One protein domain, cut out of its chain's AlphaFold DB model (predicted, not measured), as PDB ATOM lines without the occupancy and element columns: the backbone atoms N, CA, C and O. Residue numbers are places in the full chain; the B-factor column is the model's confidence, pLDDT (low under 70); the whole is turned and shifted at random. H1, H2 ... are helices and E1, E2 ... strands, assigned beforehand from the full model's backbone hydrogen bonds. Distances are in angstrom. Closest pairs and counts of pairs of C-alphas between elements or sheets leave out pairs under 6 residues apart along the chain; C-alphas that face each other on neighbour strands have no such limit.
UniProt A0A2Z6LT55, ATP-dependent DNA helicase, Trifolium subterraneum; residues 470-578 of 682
ATOM      1  N   HIS A 470      39.667 -12.564 -37.484       69.00
ATOM      2  CA  HIS A 470      40.735 -13.183 -38.278       69.00
ATOM      3  C   HIS A 470      40.383 -14.604 -38.742       69.00
ATOM      4  O   HIS A 470      40.520 -14.913 -39.918       69.00
ATOM      5  N   SER A 471      39.866 -15.453 -37.849       70.94
ATOM      6  CA  SER A 471      39.425 -16.810 -38.205       70.94
ATOM      7  C   SER A 471      38.141 -16.814 -39.038       70.94
ATOM      8  O   SER A 471      38.012 -17.608 -39.968       70.94
ATOM      9  N   LYS A 472      37.174 -15.945 -38.713       76.50
ATOM     10  CA  LYS A 472      35.886 -15.916 -39.412       76.50
ATOM     11  C   LYS A 472      36.032 -15.391 -40.835       76.50
ATOM     12  O   LYS A 472      35.403 -15.938 -41.724       76.50
ATOM     13  N   PHE A 473      36.866 -14.384 -41.047       77.75
ATOM     14  CA  PHE A 473      37.055 -13.768 -42.352       77.75
ATOM     15  C   PHE A 473      38.383 -14.148 -43.006       77.75
ATOM     16  O   PHE A 473      38.745 -13.514 -43.982       77.75
ATOM     17  N   LYS A 474      39.121 -15.139 -42.484       78.81
ATOM     18  CA  LYS A 474      40.435 -15.561 -43.005       78.81
ATOM     19  C   LYS A 474      41.370 -14.366 -43.293       78.81
ATOM     20  O   LYS A 474      41.901 -14.211 -44.390       78.81
ATOM     21  N   ILE A 475      41.496 -13.464 -42.317       78.19
ATOM     22  CA  ILE A 475      42.312 -12.243 -42.434       78.19
ATOM     23  C   ILE A 475      43.779 -12.597 -42.180       78.19
ATOM     24  O   ILE A 475      44.100 -13.181 -41.142       78.19
ATOM     25  N   LEU A 476      44.662 -12.203 -43.098       71.69
ATOM     26  CA  LEU A 476      46.105 -12.425 -43.007       71.69
ATOM     27  C   LEU A 476      46.743 -11.684 -41.825       71.69
ATOM     28  O   LEU A 476      46.386 -10.544 -41.522       71.69
ATOM     29  N   VAL A 477      47.740 -12.316 -41.198       74.69
ATOM     30  CA  VAL A 477      48.572 -11.720 -40.142       74.69
ATOM     31  C   VAL A 477      50.048 -11.838 -40.554       74.69
ATOM     32  O   VAL A 477      50.552 -12.960 -40.616       74.69
ATOM     33  N   PRO A 478      50.767 -10.725 -40.803       67.06
ATOM     34  CA  PRO A 478      50.331  -9.332 -40.677       67.06
ATOM     35  C   PRO A 478      49.391  -8.894 -41.813       67.06
ATOM     36  O   PRO A 478      49.540  -9.328 -42.952       67.06
ATOM     37  N   THR A 479      48.446  -8.001 -41.512       79.06
ATOM     38  CA  THR A 479      47.600  -7.359 -42.530       79.06
ATOM     39  C   THR A 479      48.284  -6.093 -43.037       79.06
ATOM     40  O   THR A 479      48.664  -5.238 -42.237       79.06
ATOM     41  N   LEU A 480      48.423  -5.964 -44.353       85.81
ATOM     42  CA  LEU A 480      48.974  -4.793 -45.039       85.81
ATOM     43  C   LEU A 480      47.854  -3.966 -45.692       85.81
ATOM     44  O   LEU A 480      46.700  -4.395 -45.776       85.81
ATOM     45  N   ASP A 481      48.197  -2.776 -46.170       83.38
ATOM     46  CA  ASP A 481      47.273  -1.810 -46.775       83.38
ATOM     47  C   ASP A 481      46.508  -2.354 -47.991       83.38
ATOM     48  O   ASP A 481      45.331  -2.041 -48.162       83.38
ATOM     49  N   ASN A 482      47.132  -3.225 -48.784       84.06
ATOM     50  CA  ASN A 482      46.561  -3.861 -49.973       84.06
ATOM     51  C   ASN A 482      45.996  -5.274 -49.727       84.06
ATOM     52  O   ASN A 482      45.520  -5.916 -50.663       84.06
ATOM     53  N   SER A 483      46.040  -5.777 -48.489       84.56
ATOM     54  CA  SER A 483      45.654  -7.159 -48.185       84.56
ATOM     55  C   SER A 483      44.177  -7.436 -48.477       84.56
ATOM     56  O   SER A 483      43.314  -6.582 -48.271       84.56
ATOM     57  N   LYS A 484      43.865  -8.656 -48.906       85.25
ATOM     58  CA  LYS A 484      42.504  -9.201 -48.943       85.25
ATOM     59  C   LYS A 484      42.419 -10.382 -47.977       85.25
ATOM     60  O   LYS A 484      43.439 -10.918 -47.548       85.25
ATOM     61  N   CYS A 485      41.208 -10.756 -47.607       86.31
ATOM     62  CA  CYS A 485      40.942 -12.006 -46.915       86.31
ATOM     63  C   CYS A 485      41.171 -13.189 -47.863       86.31
ATOM     64  O   CYS A 485      40.890 -13.078 -49.056       86.31
ATOM     65  N   GLU A 486      41.599 -14.338 -47.340       83.62
ATOM     66  CA  GLU A 486      41.762 -15.578 -48.119       83.62
ATOM     67  C   GLU A 486      40.406 -16.264 -48.380       83.62
ATOM     68  O   GLU A 486      40.169 -17.412 -47.999       83.62
ATOM     69  N   ILE A 487      39.464 -15.527 -48.971       81.81
ATOM     70  CA  ILE A 487      38.123 -16.001 -49.317       81.81
ATOM     71  C   ILE A 487      37.949 -15.839 -50.821       81.81
ATOM     72  O   ILE A 487      37.848 -14.723 -51.329       81.81
ATOM     73  N   GLU A 488      37.895 -16.965 -51.524       77.19
ATOM     74  CA  GLU A 488      37.674 -17.000 -52.966       77.19
ATOM     75  C   GLU A 488      36.183 -17.036 -53.312       77.19
ATOM     76  O   GLU A 488      35.339 -17.440 -52.512       77.19
ATOM     77  N   HIS A 489      35.843 -16.644 -54.540       69.69
ATOM     78  CA  HIS A 489      34.457 -16.489 -54.986       69.69
ATOM     79  C   HIS A 489      33.603 -17.772 -54.884       69.69
ATOM     80  O   HIS A 489      32.400 -17.699 -54.598       69.69
ATOM     81  N   ASN A 490      34.243 -18.927 -55.102       66.62
ATOM     82  CA  ASN A 490      33.637 -20.262 -55.115       66.62
ATOM     83  C   ASN A 490      33.818 -21.024 -53.788       66.62
ATOM     84  O   ASN A 490      33.489 -22.205 -53.712       66.62
ATOM     85  N   ASP A 491      34.332 -20.368 -52.744       74.25
ATOM     86  CA  ASP A 491      34.476 -20.961 -51.413       74.25
ATOM     87  C   ASP A 491      33.091 -21.150 -50.756       74.25
ATOM     88  O   ASP A 491      32.224 -20.271 -50.814       74.25
ATOM     89  N   GLU A 492      32.880 -22.270 -50.060       71.62
ATOM     90  CA  GLU A 492      31.688 -22.516 -49.232       71.62
ATOM     91  C   GLU A 492      31.484 -21.375 -48.213       71.62
ATOM     92  O   GLU A 492      30.361 -20.937 -47.938       71.62
ATOM     93  N   HIS A 493      32.587 -20.801 -47.717       73.06
ATOM     94  CA  HIS A 493      32.555 -19.634 -46.840       73.06
ATOM     95  C   HIS A 493      32.024 -18.376 -47.548       73.06
ATOM     96  O   HIS A 493      31.279 -17.598 -46.945       73.06
ATOM     97  N   ALA A 494      32.356 -18.177 -48.826       78.44
ATOM     98  CA  ALA A 494      31.805 -17.084 -49.620       78.44
ATOM     99  C   ALA A 494      30.291 -17.255 -49.814       78.44
ATOM    100  O   ALA A 494      29.553 -16.276 -49.712       78.44
ATOM    101  N   GLY A 495      29.811 -18.493 -49.982       78.94
ATOM    102  CA  GLY A 495      28.378 -18.817 -49.993       78.94
ATOM    103  C   GLY A 495      27.653 -18.363 -48.719       78.94
ATOM    104  O   GLY A 495      26.615 -17.701 -48.785       78.94
ATOM    105  N   LEU A 496      28.244 -18.620 -47.549       81.44
ATOM    106  CA  LEU A 496      27.699 -18.171 -46.265       81.44
ATOM    107  C   LEU A 496      27.685 -16.634 -46.135       81.44
ATOM    108  O   LEU A 496      26.715 -16.055 -45.640       81.44
ATOM    109  N   LEU A 497      28.738 -15.949 -46.586       82.56
ATOM    110  CA  LEU A 497      28.806 -14.480 -46.558       82.56
ATOM    111  C   LEU A 497      27.803 -13.835 -47.521       82.56
ATOM    112  O   LEU A 497      27.181 -12.831 -47.169       82.56
ATOM    113  N   LYS A 498      27.562 -14.452 -48.683       82.62
ATOM    114  CA  LYS A 498      26.513 -14.038 -49.626       82.62
ATOM    115  C   LYS A 498      25.130 -14.067 -48.965       82.62
ATOM    116  O   LYS A 498      24.379 -13.103 -49.105       82.62
ATOM    117  N   GLN A 499      24.829 -15.086 -48.158       81.19
ATOM    118  CA  GLN A 499      23.564 -15.195 -47.412       81.19
ATOM    119  C   GLN A 499      23.495 -14.306 -46.155       81.19
ATOM    120  O   GLN A 499      22.407 -13.961 -45.692       81.19
ATOM    121  N   THR A 500      24.642 -13.912 -45.598       84.31
ATOM    122  CA  THR A 500      24.705 -13.104 -44.373       84.31
ATOM    123  C   THR A 500      24.110 -11.719 -44.617       84.31
ATOM    124  O   THR A 500      24.468 -11.051 -45.583       84.31
ATOM    125  N   LYS A 501      23.198 -11.265 -43.752       82.06
ATOM    126  CA  LYS A 501      22.573  -9.929 -43.858       82.06
ATOM    127  C   LYS A 501      23.208  -8.891 -42.933       82.06
ATOM    128  O   LYS A 501      23.234  -7.712 -43.272       82.06
ATOM    129  N   LEU A 502      23.716  -9.342 -41.789       84.19
ATOM    130  CA  LEU A 502      24.257  -8.508 -40.726       84.19
ATOM    131  C   LEU A 502      25.552  -9.121 -40.196       84.19
ATOM    132  O   LEU A 502      25.597 -10.314 -39.899       84.19
ATOM    133  N   ILE A 503      26.577  -8.291 -40.045       85.62
ATOM    134  CA  ILE A 503      27.831  -8.641 -39.383       85.62
ATOM    135  C   ILE A 503      27.965  -7.760 -38.144       85.62
ATOM    136  O   ILE A 503      27.920  -6.540 -38.246       85.62
ATOM    137  N   ILE A 504      28.141  -8.376 -36.979       82.25
ATOM    138  CA  ILE A 504      28.429  -7.664 -35.733       82.25
ATOM    139  C   ILE A 504      29.884  -7.937 -35.379       82.25
ATOM    140  O   ILE A 504      30.283  -9.095 -35.227       82.25
ATOM    141  N   TRP A 505      30.675  -6.877 -35.280       82.81
ATOM    142  CA  TRP A 505      32.078  -6.935 -34.909       82.81
ATOM    143  C   TRP A 505      32.261  -6.196 -33.591       82.81
ATOM    144  O   TRP A 505      32.308  -4.970 -33.558       82.81
ATOM    145  N   ASP A 506      32.365  -6.964 -32.513       81.19
ATOM    146  CA  ASP A 506      32.604  -6.450 -31.165       81.19
ATOM    147  C   ASP A 506      34.103  -6.205 -30.907       81.19
ATOM    148  O   ASP A 506      34.956  -6.864 -31.509       81.19
ATOM    149  N   GLU A 507      34.424  -5.257 -30.030       81.19
ATOM    150  CA  GLU A 507      35.789  -4.768 -29.754       81.19
ATOM    151  C   GLU A 507      36.545  -4.241 -30.992       81.19
ATOM    152  O   GLU A 507      37.764  -4.389 -31.137       81.19
ATOM    153  N   ALA A 508      35.822  -3.593 -31.907       84.88
ATOM    154  CA  ALA A 508      36.382  -3.024 -33.129       84.88
ATOM    155  C   ALA A 508      37.541  -2.021 -32.898       84.88
ATOM    156  O   ALA A 508      38.521  -2.091 -33.646       84.88
ATOM    157  N   PRO A 509      37.525  -1.130 -31.882       84.00
ATOM    158  CA  PRO A 509      38.603  -0.154 -31.680       84.00
ATOM    159  C   PRO A 509      39.998  -0.763 -31.463       84.00
ATOM    160  O   PRO A 509      40.992  -0.104 -31.758       84.00
ATOM    161  N   MET A 510      40.091  -2.018 -31.007       79.69
ATOM    162  CA  MET A 510      41.370  -2.702 -30.775       79.69
ATOM    163  C   MET A 510      42.030  -3.227 -32.063       79.69
ATOM    164  O   MET A 510      43.199  -3.622 -32.044       79.69
ATOM    165  N   ALA A 511      41.296  -3.289 -33.178       84.38
ATOM    166  CA  ALA A 511      41.777  -3.869 -34.428       84.38
ATOM    167  C   ALA A 511      42.393  -2.815 -35.363       84.38
ATOM    168  O   ALA A 511      41.932  -1.680 -35.466       84.38
ATOM    169  N   HIS A 512      43.445  -3.210 -36.084       88.88
ATOM    170  CA  HIS A 512      44.131  -2.336 -37.037       88.88
ATOM    171  C   HIS A 512      43.230  -2.013 -38.240       88.88
ATOM    172  O   HIS A 512      42.596  -2.922 -38.777       88.88
ATOM    173  N   ARG A 513      43.226  -0.773 -38.749       90.19
ATOM    174  CA  ARG A 513      42.356  -0.321 -39.857       90.19
ATOM    175  C   ARG A 513      42.384  -1.234 -41.084       90.19
ATOM    176  O   ARG A 513      41.348  -1.528 -41.668       90.19
ATOM    177  N   PHE A 514      43.566  -1.758 -41.406       91.00
ATOM    178  CA  PHE A 514      43.772  -2.672 -42.532       91.00
ATOM    179  C   PHE A 514      42.960  -3.965 -42.424       91.00
ATOM    180  O   PHE A 514      42.614  -4.532 -43.452       91.00
ATOM    181  N   THR A 515      42.597  -4.419 -41.221       90.06
ATOM    182  CA  THR A 515      41.716  -5.590 -41.066       90.06
ATOM    183  C   THR A 515      40.293  -5.305 -41.548       90.06
ATOM    184  O   THR A 515      39.697  -6.145 -42.222       90.06
ATOM    185  N   PHE A 516      39.769  -4.106 -41.285       91.50
ATOM    186  CA  PHE A 516      38.462  -3.678 -41.782       91.50
ATOM    187  C   PHE A 516      38.488  -3.435 -43.291       91.50
ATOM    188  O   PHE A 516      37.589  -3.873 -44.000       91.50
ATOM    189  N   GLU A 517      39.545  -2.794 -43.789       92.69
ATOM    190  CA  GLU A 517      39.719  -2.505 -45.218       92.69
ATOM    191  C   GLU A 517      39.942  -3.775 -46.047       92.69
ATOM    192  O   GLU A 517      39.428  -3.890 -47.157       92.69
ATOM    193  N   ALA A 518      40.647  -4.771 -45.501       90.44
ATOM    194  CA  ALA A 518      40.787  -6.078 -46.133       90.44
ATOM    195  C   ALA A 518      39.439  -6.805 -46.234       90.44
ATOM    196  O   ALA A 518      39.121  -7.359 -47.290       90.44
ATOM    197  N   LEU A 519      38.623  -6.765 -45.172       91.12
ATOM    198  CA  LEU A 519      37.271  -7.326 -45.201       91.12
ATOM    199  C   LEU A 519      36.383  -6.593 -46.212       91.12
ATOM    200  O   LEU A 519      35.652  -7.234 -46.962       91.12
ATOM    201  N   GLU A 520      36.468  -5.266 -46.257       91.38
ATOM    202  CA  GLU A 520      35.727  -4.417 -47.187       91.38
ATOM    203  C   GLU A 520      36.021  -4.792 -48.640       91.38
ATOM    204  O   GLU A 520      35.099  -5.153 -49.376       91.38
ATOM    205  N   ARG A 521      37.307  -4.826 -49.017       89.31
ATOM    206  CA  ARG A 521      37.745  -5.228 -50.359       89.31
ATOM    207  C   ARG A 521      37.258  -6.623 -50.721       89.31
ATOM    208  O   ARG A 521      36.826  -6.846 -51.847       89.31
ATOM    209  N   THR A 522      37.320  -7.552 -49.771       89.12
ATOM    210  CA  THR A 522      36.921  -8.946 -49.995       89.12
ATOM    211  C   THR A 522      35.414  -9.072 -50.173       89.12
ATOM    212  O   THR A 522      34.967  -9.733 -51.101       89.12
ATOM    213  N   LEU A 523      34.605  -8.436 -49.321       88.44
ATOM    214  CA  LEU A 523      33.150  -8.498 -49.454       88.44
ATOM    215  C   LEU A 523      32.674  -7.806 -50.729       88.44
ATOM    216  O   LEU A 523      31.765  -8.317 -51.378       88.44
ATOM    217  N   ARG A 524      33.310  -6.702 -51.130       87.25
ATOM    218  CA  ARG A 524      33.026  -6.054 -52.414       87.25
ATOM    219  C   ARG A 524      33.292  -7.001 -53.590       87.25
ATOM    220  O   ARG A 524      32.447  -7.128 -54.469       87.25
ATOM    221  N   ASP A 525      34.418  -7.708 -53.562       86.06
ATOM    222  CA  ASP A 525      34.814  -8.689 -54.581       86.06
ATOM    223  C   ASP A 525      33.858  -9.898 -54.620       86.06
ATOM    224  O   ASP A 525      33.276 -10.226 -55.652       86.06
ATOM    225  N   VAL A 526      33.573 -10.505 -53.464       84.88
ATOM    226  CA  VAL A 526      32.679 -11.671 -53.339       84.88
ATOM    227  C   VAL A 526      31.235 -11.349 -53.743       84.88
ATOM    228  O   VAL A 526      30.547 -12.207 -54.302       84.88
ATOM    229  N   MET A 527      30.764 -10.130 -53.473       82.81
ATOM    230  CA  MET A 527      29.395  -9.698 -53.780       82.81
ATOM    231  C   MET A 527      29.232  -9.129 -55.196       82.81
ATOM    232  O   MET A 527      28.095  -8.982 -55.652       82.81
ATOM    233  N   SER A 528      30.331  -8.853 -55.908       77.62
ATOM    234  CA  SER A 528      30.319  -8.267 -57.259       77.62
ATOM    235  C   SER A 528      29.533  -9.099 -58.281       77.62
ATOM    236  O   SER A 528      28.893  -8.545 -59.169       77.62
ATOM    237  N   SER A 529      29.494 -10.425 -58.125       67.69
ATOM    238  CA  SER A 529      28.725 -11.317 -59.005       67.69
ATOM    239  C   SER A 529      27.245 -11.464 -58.620       67.69
ATOM    240  O   SER A 529      26.471 -12.040 -59.380       67.69
ATOM    241  N   TYR A 530      26.867 -11.056 -57.404       64.81
ATOM    242  CA  TYR A 530      25.570 -11.373 -56.791       64.81
ATOM    243  C   TYR A 530      24.612 -10.176 -56.797       64.81
ATOM    244  O   TYR A 530      23.394 -10.339 -56.765       64.81
ATOM    245  N   THR A 531      25.149  -8.958 -56.843       59.50
ATOM    246  CA  THR A 531      24.372  -7.716 -56.781       59.50
ATOM    247  C   THR A 531      24.867  -6.731 -57.830       59.50
ATOM    248  O   THR A 531      26.041  -6.389 -57.837       59.50
ATOM    249  N   ALA A 532      23.960  -6.188 -58.652       56.72
ATOM    250  CA  ALA A 532      24.264  -5.230 -59.728       56.72
ATOM    251  C   ALA A 532      24.836  -3.866 -59.258       56.72
ATOM    252  O   ALA A 532      25.071  -2.976 -60.068       56.72
ATOM    253  N   LYS A 533      25.054  -3.682 -57.947       56.06
ATOM    254  CA  LYS A 533      25.637  -2.484 -57.324       56.06
ATOM    255  C   LYS A 533      27.067  -2.776 -56.844       56.06
ATOM    256  O   LYS A 533      27.318  -2.842 -55.639       56.06
ATOM    257  N   CYS A 534      27.992  -2.943 -57.789       54.28
ATOM    258  CA  CYS A 534      29.405  -3.280 -57.537       54.28
ATOM    259  C   CYS A 534      30.194  -2.250 -56.704       54.28
ATOM    260  O   CYS A 534      31.284  -2.561 -56.230       54.28
ATOM    261  N   GLU A 535      29.664  -1.044 -56.488       63.09
ATOM    262  CA  GLU A 535      30.383   0.052 -55.818       63.09
ATOM    263  C   GLU A 535      29.959   0.290 -54.360       63.09
ATOM    264  O   GLU A 535      30.401   1.242 -53.721       63.09
ATOM    265  N   THR A 536      29.101  -0.564 -53.798       78.94
ATOM    266  CA  THR A 536      28.630  -0.385 -52.415       78.94
ATOM    267  C   THR A 536      29.639  -0.911 -51.391       78.94
ATOM    268  O   THR A 536      30.198  -1.999 -51.544       78.94
ATOM    269  N   ILE A 537      29.871  -0.136 -50.322       86.50
ATOM    270  CA  ILE A 537      30.790  -0.507 -49.237       86.50
ATOM    271  C   ILE A 537      30.405  -1.868 -48.636       86.50
ATOM    272  O   ILE A 537      29.220  -2.164 -48.462       86.50
ATOM    273  N   PHE A 538      31.403  -2.720 -48.376       88.88
ATOM    274  CA  PHE A 538      31.213  -4.102 -47.904       88.88
ATOM    275  C   PHE A 538      30.270  -4.954 -48.779       88.88
ATOM    276  O   PHE A 538      29.633  -5.884 -48.280       88.88
ATOM    277  N   GLY A 539      30.135  -4.644 -50.074       85.25
ATOM    278  CA  GLY A 539      29.237  -5.378 -50.972       85.25
ATOM    279  C   GLY A 539      27.761  -5.289 -50.561       85.25
ATOM    280  O   GLY A 539      27.007  -6.247 -50.738       85.25
ATOM    281  N   GLY A 540      27.364  -4.175 -49.933       85.00
ATOM    282  CA  GLY A 540      25.987  -3.906 -49.505       85.00
ATOM    283  C   GLY A 540      25.569  -4.587 -48.198       85.00
ATOM    284  O   GLY A 540      24.384  -4.590 -47.862       85.00
ATOM    285  N   LYS A 541      26.510  -5.185 -47.454       87.06
ATOM    286  CA  LYS A 541      26.236  -5.801 -46.148       87.06
ATOM    287  C   LYS A 541      26.143  -4.756 -45.041       87.06
ATOM    288  O   LYS A 541      26.915  -3.802 -45.008       87.06
ATOM    289  N   VAL A 542      25.233  -4.977 -44.092       89.62
ATOM    290  CA  VAL A 542      25.147  -4.149 -42.882       89.62
ATOM    291  C   VAL A 542      26.188  -4.636 -41.882       89.62
ATOM    292  O   VAL A 542      26.209  -5.821 -41.539       89.62
ATOM    293  N   ILE A 543      27.037  -3.726 -41.402       90.94
ATOM    294  CA  ILE A 543      28.033  -4.012 -40.367       90.94
ATOM    295  C   ILE A 543      27.781  -3.125 -39.151       90.94
ATOM    296  O   ILE A 543      27.600  -1.917 -39.283       90.94
ATOM    297  N   ILE A 544      27.779  -3.734 -37.967       90.38
ATOM    298  CA  ILE A 544      27.735  -3.046 -36.677       90.38
ATOM    299  C   ILE A 544      29.096  -3.228 -36.011       90.38
ATOM    300  O   ILE A 544      29.465  -4.344 -35.646       90.38
ATOM    301  N   PHE A 545      29.826  -2.129 -35.845       88.31
ATOM    302  CA  PHE A 545      31.046  -2.086 -35.045       88.31
ATOM    303  C   PHE A 545      30.685  -1.741 -33.600       88.31
ATOM    304  O   PHE A 545      30.205  -0.643 -33.322       88.31
ATOM    305  N   GLY A 546      30.887  -2.698 -32.699       83.88
ATOM    306  CA  GLY A 546      30.777  -2.522 -31.255       83.88
ATOM    307  C   GLY A 546      32.149  -2.283 -30.631       83.88
ATOM    308  O   GLY A 546      33.164  -2.767 -31.134       83.88
ATOM    309  N   GLY A 547      32.185  -1.514 -29.548       82.25
ATOM    310  CA  GLY A 547      33.390  -1.279 -28.758       82.25
ATOM    311  C   GLY A 547      33.428   0.116 -28.147       82.25
ATOM    312  O   GLY A 547      32.593   0.971 -28.444       82.25
ATOM    313  N   ASP A 548      34.414   0.343 -27.285       80.75
ATOM    314  CA  ASP A 548      34.603   1.615 -26.596       80.75
ATOM    315  C   ASP A 548      35.937   2.252 -27.005       80.75
ATOM    316  O   ASP A 548      37.016   1.743 -26.708       80.75
ATOM    317  N   PHE A 549      35.860   3.393 -27.688       76.19
ATOM    318  CA  PHE A 549      37.028   4.136 -28.175       76.19
ATOM    319  C   PHE A 549      37.847   4.798 -27.060       76.19
ATOM    320  O   PHE A 549      38.932   5.305 -27.332       76.19
ATOM    321  N   ARG A 550      37.348   4.787 -25.818       76.88
ATOM    322  CA  ARG A 550      38.073   5.248 -24.621       76.88
ATOM    323  C   ARG A 550      38.957   4.149 -24.018       76.88
ATOM    324  O   ARG A 550      39.632   4.390 -23.023       76.88
ATOM    325  N   GLN A 551      38.917   2.937 -24.575       74.75
ATOM    326  CA  GLN A 551      39.738   1.805 -24.150       74.75
ATOM    327  C   GLN A 551      41.029   1.721 -24.987       74.75
ATOM    328  O   GLN A 551      41.655   2.733 -25.292       74.75
ATOM    329  N   ILE A 552      41.493   0.514 -25.314       72.62
ATOM    330  CA  ILE A 552      42.823   0.293 -25.886       72.62
ATOM    331  C   ILE A 552      42.773   0.402 -27.418       72.62
ATOM    332  O   ILE A 552      42.038  -0.331 -28.079       72.62
ATOM    333  N   PHE A 553      43.602   1.283 -27.982       80.06
ATOM    334  CA  PHE A 553      43.842   1.381 -29.426       80.06
ATOM    335  C   PHE A 553      44.674   0.202 -29.968       80.06
ATOM    336  O   PHE A 553      45.296  -0.530 -29.193       80.06
ATOM    337  N   PRO A 554      44.753   0.015 -31.299       81.56
ATOM    338  CA  PRO A 554      45.569  -1.041 -31.883       81.56
ATOM    339  C   PRO A 554      47.040  -0.891 -31.486       81.56
ATOM    340  O   PRO A 554      47.614   0.197 -31.546       81.56
ATOM    341  N   VAL A 555      47.673  -1.999 -31.100       79.38
ATOM    342  CA  VAL A 555      49.084  -1.997 -30.696       79.38
ATOM    343  C   VAL A 555      49.974  -1.946 -31.938       79.38
ATOM    344  O   VAL A 555      50.083  -2.930 -32.670       79.38
ATOM    345  N   VAL A 556      50.651  -0.815 -32.149       79.12
ATOM    346  CA  VAL A 556      51.652  -0.639 -33.212       79.12
ATOM    347  C   VAL A 556      53.051  -0.807 -32.622       79.12
ATOM    348  O   VAL A 556      53.478  -0.047 -31.753       79.12
ATOM    349  N   LEU A 557      53.785  -1.826 -33.080       72.06
ATOM    350  CA  LEU A 557      55.135  -2.115 -32.591       72.06
ATOM    351  C   LEU A 557      56.075  -0.937 -32.868       72.06
ATOM    352  O   LEU A 557      56.325  -0.614 -34.025       72.06
ATOM    353  N   ARG A 558      56.637  -0.349 -31.802       74.94
ATOM    354  CA  ARG A 558      57.532   0.826 -31.865       74.94
ATOM    355  C   ARG A 558      56.901   2.051 -32.552       74.94
ATOM    356  O   ARG A 558      57.635   2.925 -32.999       74.94
ATOM    357  N   GLY A 559      55.572   2.100 -32.646       75.50
ATOM    358  CA  GLY A 559      54.854   3.211 -33.263       75.50
ATOM    359  C   GLY A 559      54.781   4.429 -32.347       75.50
ATOM    360  O   GLY A 559      54.680   4.301 -31.126       75.50
ATOM    361  N   SER A 560      54.807   5.612 -32.950       82.31
ATOM    362  CA  SER A 560      54.463   6.872 -32.298       82.31
ATOM    363  C   SER A 560      52.951   6.977 -32.042       82.31
ATOM    364  O   SER A 560      52.151   6.207 -32.579       82.31
ATOM    365  N   ARG A 561      52.522   7.980 -31.263       78.62
ATOM    366  CA  ARG A 561      51.091   8.296 -31.078       78.62
ATOM    367  C   ARG A 561      50.378   8.520 -32.417       78.62
ATOM    368  O   ARG A 561      49.253   8.059 -32.584       78.62
ATOM    369  N   SER A 562      51.043   9.186 -33.362       81.94
ATOM    370  CA  SER A 562      50.514   9.405 -34.711       81.94
ATOM    371  C   SER A 562      50.279   8.078 -35.435       81.94
ATOM    372  O   SER A 562      49.198   7.853 -35.975       81.94
ATOM    373  N   ASP A 563      51.239   7.152 -35.353       83.94
ATOM    374  CA  ASP A 563      51.132   5.832 -35.986       83.94
ATOM    375  C   ASP A 563      49.969   5.013 -35.413       83.94
ATOM    376  O   ASP A 563      49.250   4.353 -36.159       83.94
ATOM    377  N   ILE A 564      49.734   5.091 -34.099       84.44
ATOM    378  CA  ILE A 564      48.612   4.414 -33.428       84.44
ATOM    379  C   ILE A 564      47.265   4.999 -33.877       84.44
ATOM    380  O   ILE A 564      46.333   4.254 -34.182       84.44
ATOM    381  N   VAL A 565      47.156   6.329 -33.966       85.00
ATOM    382  CA  VAL A 565      45.941   6.995 -34.463       85.00
ATOM    383  C   VAL A 565      45.685   6.616 -35.923       85.00
ATOM    384  O   VAL A 565      44.560   6.238 -36.263       85.00
ATOM    385  N   HIS A 566      46.729   6.631 -36.757       87.62
ATOM    386  CA  HIS A 566      46.677   6.196 -38.154       87.62
ATOM    387  C   HIS A 566      46.336   4.713 -38.314       87.62
ATOM    388  O   HIS A 566      45.713   4.340 -39.306       87.62
ATOM    389  N   ALA A 567      46.704   3.870 -37.352       87.19
ATOM    390  CA  ALA A 567      46.349   2.458 -37.319       87.19
ATOM    391  C   ALA A 567      44.896   2.204 -36.892       87.19
ATOM    392  O   ALA A 567      44.391   1.106 -37.115       87.19
ATOM    393  N   SER A 568      44.209   3.174 -36.285       88.50
ATOM    394  CA  SER A 568      42.834   2.996 -35.808       88.50
ATOM    395  C   SER A 568      41.797   3.118 -36.930       88.50
ATOM    396  O   SER A 568      42.018   3.781 -37.947       88.50
ATOM    397  N   ILE A 569      40.608   2.547 -36.711       87.19
ATOM    398  CA  ILE A 569      39.467   2.691 -37.630       87.19
ATOM    399  C   ILE A 569      39.072   4.160 -37.860       87.19
ATOM    400  O   ILE A 569      38.553   4.493 -38.922       87.19
ATOM    401  N   ASN A 570      39.389   5.062 -36.921       86.19
ATOM    402  CA  ASN A 570      39.112   6.492 -37.058       86.19
ATOM    403  C   ASN A 570      39.899   7.164 -38.193       86.19
ATOM    404  O   ASN A 570      39.490   8.232 -38.649       86.19
ATOM    405  N   ALA A 571      41.001   6.552 -38.632       87.62
ATOM    406  CA  ALA A 571      41.819   6.988 -39.761       87.62
ATOM    407  C   ALA A 571      41.556   6.166 -41.040       87.62
ATOM    408  O   ALA A 571      42.330   6.250 -41.998       87.62
ATOM    409  N   SER A 572      40.513   5.329 -41.052       89.69
ATOM    410  CA  SER A 572      40.084   4.572 -42.227       89.69
ATOM    411  C   SER A 572      39.011   5.325 -43.005       89.69
ATOM    412  O   SER A 572      38.125   5.939 -42.412       89.69
ATOM    413  N   LYS A 573      39.016   5.168 -44.332       87.69
ATOM    414  CA  LYS A 573      37.962   5.679 -45.230       87.69
ATOM    415  C   LYS A 573      36.582   5.087 -44.920       87.69
ATOM    416  O   LYS A 573      35.563   5.669 -45.260       87.69
ATOM    417  N   ILE A 574      36.538   3.930 -44.253       89.94
ATOM    418  CA  ILE A 574      35.288   3.276 -43.837       89.94
ATOM    419  C   ILE A 574      34.503   4.159 -42.857       89.94
ATOM    420  O   ILE A 574      33.274   4.127 -42.861       89.94
ATOM    421  N   ARG A 575      35.193   4.972 -42.046       87.56
ATOM    422  CA  ARG A 575      34.570   5.841 -41.043       87.56
ATOM    423  C   ARG A 575      33.562   6.814 -41.651       87.56
ATOM    424  O   ARG A 575      32.520   7.034 -41.040       87.56
ATOM    425  N   ASP A 576      33.836   7.340 -42.842       88.81
ATOM    426  CA  ASP A 576      32.976   8.318 -43.524       88.81
ATOM    427  C   ASP A 576      31.601   7.730 -43.892       88.81
ATOM    428  O   ASP A 576      30.632   8.455 -44.101       88.81
ATOM    429  N   HIS A 577      31.497   6.398 -43.909       88.50
ATOM    430  CA  HIS A 577      30.270   5.653 -44.172       88.50
ATOM    431  C   HIS A 577      29.592   5.119 -42.896       88.50
ATOM    432  O   HIS A 577      28.558   4.453 -42.980       88.50
ATOM    433  N   CYS A 578      30.149   5.385 -41.710       89.12
ATOM    434  CA  CYS A 578      29.622   4.895 -40.438       89.12
ATOM    435  C   CYS A 578      28.670   5.908 -39.788       89.12
ATOM    436  O   CYS A 578      29.011   7.073 -39.587       89.12
TER     437      CYS A 578
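This is residues 470 to 578 of the 682 residues of the protein "ATP-dependent DNA helicase" of Trifolium subterraneum (UniProt A0A2Z6LT55). One long helix, H2, runs through the middle of an elongated body; H1 crosses it near its last residues, short H3 packs on it, and H4 lies beyond its first residues at the other end. A small ribbon of two parallel strands, E1 and E2, lies to one side of H2, while loops without named elements, residues 470 to 491, pass along another side. The printed part has 109 residues with five named helices and two named strands, in the order H1, E1, H2, H3, E2, H4, H5; the class is mostly helix, though under half of the residues are in named elements. The whole is compact, with a radius of gyration of the C-alphas of 14.1 A, and its C-alphas span 42 by 24 by 21 A.

After residues 470 to 491, H1 takes residues 492 to 499, 11.1 A long, beginning at C-alpha 492 (31.688, -22.516, -49.232). E1, residues 502 to 505, measures 9.9 A. H2, residues 513 to 527, measures 21.2 A, from C-alpha 513 at (42.356, -0.321, -39.857). H3 is residues 537 to 540, 5.9 A, and E2 is residues 542 to 545, 10.0 A. H4, residues 561 to 567, measures 9.8 A. H5, residues 573 to 577, measures 7.8 A and ends at C-alpha 577 (30.270, 5.653, -44.172).

H2 touches H1 with residues 523 to 527 alone; the closest C-alphas, of Ala 494 and Val 526, are 6.6 A apart, and the lines are about perpendicular at 84 degrees. H2 touches H3, the closest C-alphas being those of Arg 524 and Gly 539, 4.1 A. H4 is close to H2 but not clearly touching, the closest C-alphas being Arg 513 and Ala 567, 5.5 A; they run the same way at a shallow tilt of 11 degrees. H5 is also close to H2 but not clearly touching, with the C-alphas of Glu 517 and Ile 574 closest at 7.4 A. H1 and H4 are apart. E1 and E2 are parallel, their directions 16 degrees apart, with N 503 and O 542 at 2.9 A and N 544 and O 503 at 2.8 A, within hydrogen-bond range. E1, H2, H3 and E2 form a strand-helix-strand unit, two parallel neighbour strands with helices between them in the chain, with a right-handed crossover. Every O i to N i+4 pair is within hydrogen-bond range in H1, H2 and H4; in H5 it is 0 of 1, with 2 of 2 O i to N i+3 pairs within range, and H3 is too short for an i+4 pair.

The C-alphas farthest apart, of Ala 532 and Arg 558, are 43.8 A apart. The printed part has no cut, and the link from E2 to H4 is long, with 15 residues. The mean pLDDT of the printed part is 81.3; residues 470, 478, 489 to 490 and 529 to 535 are under 70.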